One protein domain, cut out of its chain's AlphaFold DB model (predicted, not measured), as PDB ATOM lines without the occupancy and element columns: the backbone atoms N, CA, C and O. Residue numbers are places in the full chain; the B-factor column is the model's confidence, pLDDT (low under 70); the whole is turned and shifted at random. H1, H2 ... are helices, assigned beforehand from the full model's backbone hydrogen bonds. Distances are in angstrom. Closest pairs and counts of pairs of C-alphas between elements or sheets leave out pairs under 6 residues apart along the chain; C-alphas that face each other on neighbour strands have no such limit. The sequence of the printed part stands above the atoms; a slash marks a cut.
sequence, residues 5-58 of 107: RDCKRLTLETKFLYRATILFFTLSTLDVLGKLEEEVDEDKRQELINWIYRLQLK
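Overview. This is residues 5 to 58 of the 107 residues of an uncharacterized protein of Gongylonema pulchrum (UniProt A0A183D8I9). A long helix, H1, and a shorter helix, H3, form a loose, narrow U: the chain turns through the four-residue helix H2, and H3 folds back beside H1, meeting it only near H3's far end. Residues 5 to 11 of H1 stick out beyond this pair. The printed part has 54 residues, with three named helices in the order H1, H2, H3 and no named strand; the class is all helix. It is loose, a rod of 44 by 20 by 8 A, with a radius of gyration of the C-alphas of 13.8 A.

Arrangement. H1, residues 5 to 32, is close to but not clearly touching H2, residues 36 to 39; their closest C-alphas, of Leu 30 and Leu 36, are 5.0 A apart. H2 and H3, residues 42 to 56, are apart. H1, with residues 16 to 20 alone, only just touches H3, with residues 52 to 56 alone: 3 pairs of C-alphas lie within 8 A, the closest those of Phe 16 and Leu 55 at 6.7 A. They run opposite ways at a shallow tilt of 19 degrees. Every O i to N i+4 pair is within hydrogen-bond range in H3, and 22 of 24 in H1; H2 is too short for one.

Along the chain. H1 begins at C-alpha 5 (85.490, 130.180, 111.173) and is 41.0 A long. H2 measures 5.5 A. H3, 21.4 A long, ends at C-alpha 56 (96.261, 138.362, 124.203).

Size, cuts and confidence. The C-alphas farthest apart, of Arg 5 and Gly 34, are 44.2 A apart. The printed part has no cut, and both links are tight. Mean pLDDT of the printed part is 79.3; residues 5 to 15 and 57 to 58 are under 70.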
ATOM      1  N   ARG A   5      85.122 129.108 110.231       52.59
ATOM      2  CA  ARG A   5      85.490 130.180 111.173       52.59
ATOM      3  C   ARG A   5      85.776 129.652 112.584       52.59
ATOM      4  O   ARG A   5      86.727 130.115 113.209       52.59
ATOM      5  N   ASP A   6      85.034 128.647 113.038       53.66
ATOM      6  CA  ASP A   6      85.231 128.004 114.343       53.66
ATOM      7  C   ASP A   6      86.522 127.175 114.350       53.66
ATOM      8  O   ASP A   6      87.283 127.219 115.313       53.66
ATOM      9  N   CYS A   7      86.846 126.507 113.237       48.12
ATOM     10  CA  CYS A   7      88.105 125.767 113.085       48.12
ATOM     11  C   CYS A   7      89.343 126.689 113.143       48.12
ATOM     12  O   CYS A   7      90.324 126.375 113.823       48.12
ATOM     13  N   LYS A   8      89.285 127.868 112.497       52.94
ATOM     14  CA  LYS A   8      90.344 128.897 112.584       52.94
ATOM     15  C   LYS A   8      90.474 129.501 113.984       52.94
ATOM     16  O   LYS A   8      91.593 129.749 114.429       52.94
ATOM     17  N   ARG A   9      89.355 129.726 114.678       51.72
ATOM     18  CA  ARG A   9      89.345 130.216 116.066       51.72
ATOM     19  C   ARG A   9      90.005 129.199 117.004       51.72
ATOM     20  O   ARG A   9      90.922 129.556 117.734       51.72
ATOM     21  N   LEU A  10      89.658 127.919 116.875       54.06
ATOM     22  CA  LEU A  10      90.243 126.826 117.666       54.06
ATOM     23  C   LEU A  10      91.758 126.643 117.441       54.06
ATOM     24  O   LEU A  10      92.478 126.302 118.380       54.06
ATOM     25  N   THR A  11      92.268 126.899 116.229       52.84
ATOM     26  CA  THR A  11      93.715 126.814 115.927       52.84
ATOM     27  C   THR A  11      94.523 128.041 116.362       52.84
ATOM     28  O   THR A  11      95.739 127.933 116.538       52.84
ATOM     29  N   LEU A  12      93.896 129.211 116.519       58.25
ATOM     30  CA  LEU A  12      94.566 130.412 117.032       58.25
ATOM     31  C   LEU A  12      94.682 130.364 118.564       58.25
ATOM     32  O   LEU A  12      95.763 130.608 119.101       58.25
ATOM     33  N   GLU A  13      93.601 129.957 119.233       55.56
ATOM     34  CA  GLU A  13      93.518 129.755 120.687       55.56
ATOM     35  C   GLU A  13      94.585 128.763 121.181       55.56
ATOM     36  O   GLU A  13      95.347 129.041 122.109       55.56
ATOM     37  N   THR A  14      94.745 127.633 120.487       59.03
ATOM     38  CA  THR A  14      95.759 126.622 120.835       59.03
ATOM     39  C   THR A  14      97.200 127.096 120.619       59.03
ATOM     40  O   THR A  14      98.093 126.708 121.374       59.03
ATOM     41  N   LYS A  15      97.458 127.976 119.640       65.25
ATOM     42  CA  LYS A  15      98.798 128.553 119.414       65.25
ATOM     43  C   LYS A  15      99.198 129.564 120.488       65.25
ATOM     44  O   LYS A  15     100.390 129.665 120.788       65.25
ATOM     45  N   PHE A  16      98.241 130.312 121.038       71.00
ATOM     46  CA  PHE A  16      98.475 131.220 122.161       71.00
ATOM     47  C   PHE A  16      98.850 130.433 123.422       71.00
ATOM     48  O   PHE A  16      99.902 130.683 124.012       71.00
ATOM     49  N   LEU A  17      98.032 129.429 123.755       72.31
ATOM     50  CA  LEU A  17      98.214 128.571 124.926       72.31
ATOM     51  C   LEU A  17      99.607 127.934 124.945       72.31
ATOM     52  O   LEU A  17     100.333 128.097 125.915       72.31
ATOM     53  N   TYR A  18     100.041 127.323 123.840       81.69
ATOM     54  CA  TYR A  18     101.360 126.682 123.756       81.69
ATOM     55  C   TYR A  18     102.525 127.642 124.082       81.69
ATOM     56  O   TYR A  18     103.430 127.283 124.836       81.69
ATOM     57  N   ARG A  19     102.501 128.873 123.553       82.75
ATOM     58  CA  ARG A  19     103.590 129.847 123.757       82.75
ATOM     59  C   ARG A  19     103.615 130.388 125.182       82.75
ATOM     60  O   ARG A  19     104.690 130.502 125.766       82.75
ATOM     61  N   ALA A  20     102.443 130.700 125.730       84.31
ATOM     62  CA  ALA A  20     102.315 131.191 127.096       84.31
ATOM     63  C   ALA A  20     102.683 130.106 128.121       84.31
ATOM     64  O   ALA A  20     103.406 130.383 129.074       84.31
ATOM     65  N   THR A  21     102.257 128.861 127.891       87.62
ATOM     66  CA  THR A  21     102.579 127.724 128.760       87.62
ATOM     67  C   THR A  21     104.080 127.454 128.807       87.62
ATOM     68  O   THR A  21     104.622 127.288 129.895       87.62
ATOM     69  N   ILE A  22     104.775 127.457 127.663       89.50
ATOM     70  CA  ILE A  22     106.236 127.274 127.652       89.50
ATOM     71  C   ILE A  22     106.928 128.393 128.420       89.50
ATOM     72  O   ILE A  22     107.777 128.104 129.256       89.50
ATOM     73  N   LEU A  23     106.547 129.653 128.183       88.81
ATOM     74  CA  LEU A  23     107.142 130.775 128.905       88.81
ATOM     75  C   LEU A  23     106.943 130.633 130.422       88.81
ATOM     76  O   LEU A  23     107.892 130.819 131.179       88.81
ATOM     77  N   PHE A  24     105.736 130.262 130.854       89.69
ATOM     78  CA  PHE A  24     105.427 130.032 132.262       89.69
ATOM     79  C   PHE A  24     106.319 128.948 132.877       89.69
ATOM     80  O   PHE A  24     106.892 129.167 133.944       89.69
ATOM     81  N   PHE A  25     106.485 127.806 132.201       92.00
ATOM     82  CA  PHE A  25     107.370 126.744 132.679       92.00
ATOM     83  C   PHE A  25     108.824 127.202 132.745       92.00
ATOM     84  O   PHE A  25     109.480 126.963 133.756       92.00
ATOM     85  N   THR A  26     109.325 127.894 131.721       90.88
ATOM     86  CA  THR A  26     110.706 128.388 131.700       90.88
ATOM     87  C   THR A  26     110.971 129.344 132.859       90.88
ATOM     88  O   THR A  26     111.932 129.140 133.596       90.88
ATOM     89  N   LEU A  27     110.098 130.334 133.071       90.25
ATOM     90  CA  LEU A  27     110.244 131.296 134.166       90.25
ATOM     91  C   LEU A  27     110.112 130.628 135.536       90.25
ATOM     92  O   LEU A  27     110.934 130.883 136.405       90.25
ATOM     93  N   SER A  28     109.147 129.721 135.707       90.75
ATOM     94  CA  SER A  28     108.973 128.982 136.967       90.75
ATOM     95  C   SER A  28     110.178 128.093 137.278       90.75
ATOM     96  O   SER A  28     110.574 127.958 138.428       90.75
ATOM     97  N   THR A  29     110.795 127.491 136.258       91.81
ATOM     98  CA  THR A  29     112.005 126.674 136.450       91.81
ATOM     99  C   THR A  29     113.186 127.549 136.859       91.81
ATOM    100  O   THR A  29     113.963 127.169 137.730       91.81
ATOM    101  N   LEU A  30     113.308 128.733 136.257       90.31
ATOM    102  CA  LEU A  30     114.349 129.703 136.590       90.31
ATOM    103  C   LEU A  30     114.179 130.270 138.008       90.31
ATOM    104  O   LEU A  30     115.172 130.463 138.711       90.31
ATOM    105  N   ASP A  31     112.929 130.463 138.433       89.44
ATOM    106  CA  ASP A  31     112.543 130.861 139.790       89.44
ATOM    107  C   ASP A  31     112.923 129.790 140.823       89.44
ATOM    108  O   ASP A  31     113.611 130.076 141.798       89.44
ATOM    109  N   VAL A  32     112.602 128.519 140.551       91.56
ATOM    110  CA  VAL A  32     112.994 127.379 141.405       91.56
ATOM    111  C   VAL A  32     114.516 127.233 141.513       91.56
ATOM    112  O   VAL A  32     115.027 126.829 142.556       91.56
ATOM    113  N   LEU A  33     115.252 127.564 140.450       91.19
ATOM    114  CA  LEU A  33     116.716 127.563 140.452       91.19
ATOM    115  C   LEU A  33     117.321 128.787 141.162       91.19
ATOM    116  O   LEU A  33     118.541 128.830 141.326       91.19
ATOM    117  N   GLY A  34     116.507 129.771 141.565       88.62
ATOM    118  CA  GLY A  34     116.957 131.007 142.211       88.62
ATOM    119  C   GLY A  34     117.761 131.933 141.294       88.62
ATOM    120  O   GLY A  34     118.444 132.825 141.783       88.62
ATOM    121  N   LYS A  35     117.706 131.711 139.975       88.62
ATOM    122  CA  LYS A  35     118.448 132.478 138.957       88.62
ATOM    123  C   LYS A  35     117.574 133.459 138.188       88.62
ATOM    124  O   LYS A  35     118.025 134.067 137.221       88.62
ATOM    125  N   LEU A  36     116.311 133.591 138.586       85.94
ATOM    126  CA  LEU A  36     115.356 134.439 137.889       85.94
ATOM    127  C   LEU A  36     115.814 135.900 137.868       85.94
ATOM    128  O   LEU A  36     115.854 136.481 136.795       85.94
ATOM    129  N   GLU A  37     116.210 136.459 139.012       83.31
ATOM    130  CA  GLU A  37     116.660 137.859 139.097       83.31
ATOM    131  C   GLU A  37     118.030 138.097 138.437       83.31
ATOM    132  O   GLU A  37     118.318 139.212 138.024       83.31
ATOM    133  N   GLU A  38     118.864 137.063 138.295       85.50
ATOM    134  CA  GLU A  38     120.169 137.158 137.621       85.50
ATOM    135  C   GLU A  38     120.020 137.190 136.090       85.50
ATOM    136  O   GLU A  38     120.717 137.922 135.391       85.50
ATOM    137  N   GLU A  39     119.101 136.389 135.550       84.00
ATOM    138  CA  GLU A  39     118.908 136.238 134.102       84.00
ATOM    139  C   GLU A  39     117.821 137.169 133.539       84.00
ATOM    140  O   GLU A  39     117.873 137.576 132.366       84.00
ATOM    141  N   VAL A  40     116.826 137.513 134.360       86.88
ATOM    142  CA  VAL A  40     115.667 138.339 134.006       86.88
ATOM    143  C   VAL A  40     115.705 139.640 134.803       86.88
ATOM    144  O   VAL A  40     114.984 139.817 135.781       86.88
ATOM    145  N   ASP A  41     116.521 140.570 134.313       89.38
ATOM    146  CA  ASP A  41     116.503 141.971 134.739       89.38
ATOM    147  C   ASP A  41     115.127 142.628 134.526       89.38
ATOM    148  O   ASP A  41     114.311 142.183 133.707       89.38
ATOM    149  N   GLU A  42     114.898 143.753 135.207       88.31
ATOM    150  CA  GLU A  42     113.619 144.475 135.178       88.31
ATOM    151  C   GLU A  42     113.201 144.899 133.754       88.31
ATOM    152  O   GLU A  42     112.023 144.831 133.397       88.31
ATOM    153  N   ASP A  43     114.163 145.232 132.886       89.62
ATOM    154  CA  ASP A  43     113.898 145.563 131.479       89.62
ATOM    155  C   ASP A  43     113.348 144.358 130.698       89.62
ATOM    156  O   ASP A  43     112.348 144.463 129.977       89.62
ATOM    157  N   LYS A  44     113.955 143.178 130.881       88.62
ATOM    158  CA  LYS A  44     113.496 141.923 130.261       88.62
ATOM    159  C   LYS A  44     112.144 141.510 130.819       88.62
ATOM    160  O   LYS A  44     111.286 141.025 130.080       88.62
ATOM    161  N   ARG A  45     111.921 141.724 132.115       88.56
ATOM    162  CA  ARG A  45     110.631 141.484 132.762       88.56
ATOM    163  C   ARG A  45     109.534 142.319 132.111       88.56
ATOM    164  O   ARG A  45     108.485 141.780 131.750       88.56
ATOM    165  N   GLN A  46     109.793 143.603 131.880       90.94
ATOM    166  CA  GLN A  46     108.853 144.485 131.197       90.94
ATOM    167  C   GLN A  46     108.627 144.068 129.733       90.94
ATOM    168  O   GLN A  46     107.494 144.119 129.241       90.94
ATOM    169  N   GLU A  47     109.666 143.601 129.038       90.31
ATOM    170  CA  GLU A  47     109.550 143.055 127.683       90.31
ATOM    171  C   GLU A  47     108.662 141.801 127.636       90.31
ATOM    172  O   GLU A  47     107.759 141.718 126.796       90.31
ATOM    173  N   LEU A  48     108.857 140.863 128.567       89.12
ATOM    174  CA  LEU A  48     108.054 139.645 128.700       89.12
ATOM    175  C   LEU A  48     106.584 139.965 128.991       89.12
ATOM    176  O   LEU A  48     105.693 139.396 128.356       89.12
ATOM    177  N   ILE A  49     106.319 140.920 129.884       88.25
ATOM    178  CA  ILE A  49     104.963 141.407 130.175       88.25
ATOM    179  C   ILE A  49     104.321 141.984 128.905       88.25
ATOM    180  O   ILE A  49     103.218 141.589 128.517       88.25
ATOM    181  N   ASN A  50     105.034 142.864 128.198       88.44
ATOM    182  CA  ASN A  50     104.560 143.455 126.943       88.44
ATOM    183  C   ASN A  50     104.346 142.401 125.843       88.44
ATOM    184  O   ASN A  50     103.487 142.569 124.971       88.44
ATOM    185  N   TRP A  51     105.132 141.327 125.843       87.19
ATOM    186  CA  TRP A  51     104.976 140.211 124.917       87.19
ATOM    187  C   TRP A  51     103.710 139.402 125.219       87.19
ATOM    188  O   TRP A  51     102.928 139.151 124.301       87.19
ATOM    189  N   ILE A  52     103.450 139.081 126.490       86.00
ATOM    190  CA  ILE A  52     102.228 138.383 126.923       86.00
ATOM    191  C   ILE A  52     100.980 139.188 126.531       86.00
ATOM    192  O   ILE A  52     100.063 138.635 125.919       86.00
ATOM    193  N   TYR A  53     100.966 140.500 126.780       84.56
ATOM    194  CA  TYR A  53      99.833 141.351 126.399       84.56
ATOM    195  C   TYR A  53      99.624 141.434 124.878       84.56
ATOM    196  O   TYR A  53      98.491 141.355 124.398       84.56
ATOM    197  N   ARG A  54     100.701 141.502 124.084       82.31
ATOM    198  CA  ARG A  54     100.608 141.471 122.610       82.31
ATOM    199  C   ARG A  54     100.035 140.164 122.069       82.31
ATOM    200  O   ARG A  54      99.451 140.148 120.984       82.31
ATOM    201  N   LEU A  55     100.217 139.068 122.795       76.44
ATOM    202  CA  LEU A  55      99.659 137.775 122.428       76.44
ATOM    203  C   LEU A  55      98.154 137.687 122.737       76.44
ATOM    204  O   LEU A  55      97.436 137.051 121.969       76.44
ATOM    205  N   GLN A  56      97.674 138.356 123.792       72.75
ATOM    206  CA  GLN A  56      96.261 138.362 124.203       72.75
ATOM    207  C   GLN A  56      95.367 139.213 123.282       72.75
ATOM    208  O   GLN A  56      94.231 138.833 123.005       72.75
ATOM    209  N   LEU A  57      95.892 140.315 122.737       67.00
ATOM    210  CA  LEU A  57      95.151 141.263 121.884       67.00
ATOM    211  C   LEU A  57      94.764 140.726 120.493       67.00
ATOM    212  O   LEU A  57      94.098 141.415 119.728       67.00
ATOM    213  N   LYS A  58      95.164 139.503 120.128       62.44
ATOM    214  CA  LYS A  58      94.814 138.898 118.828       62.44
ATOM    215  C   LYS A  58      93.414 138.275 118.778       62.44
ATOM    216  O   LYS A  58      93.085 137.659 117.765       62.44
TER     217      LYS A  58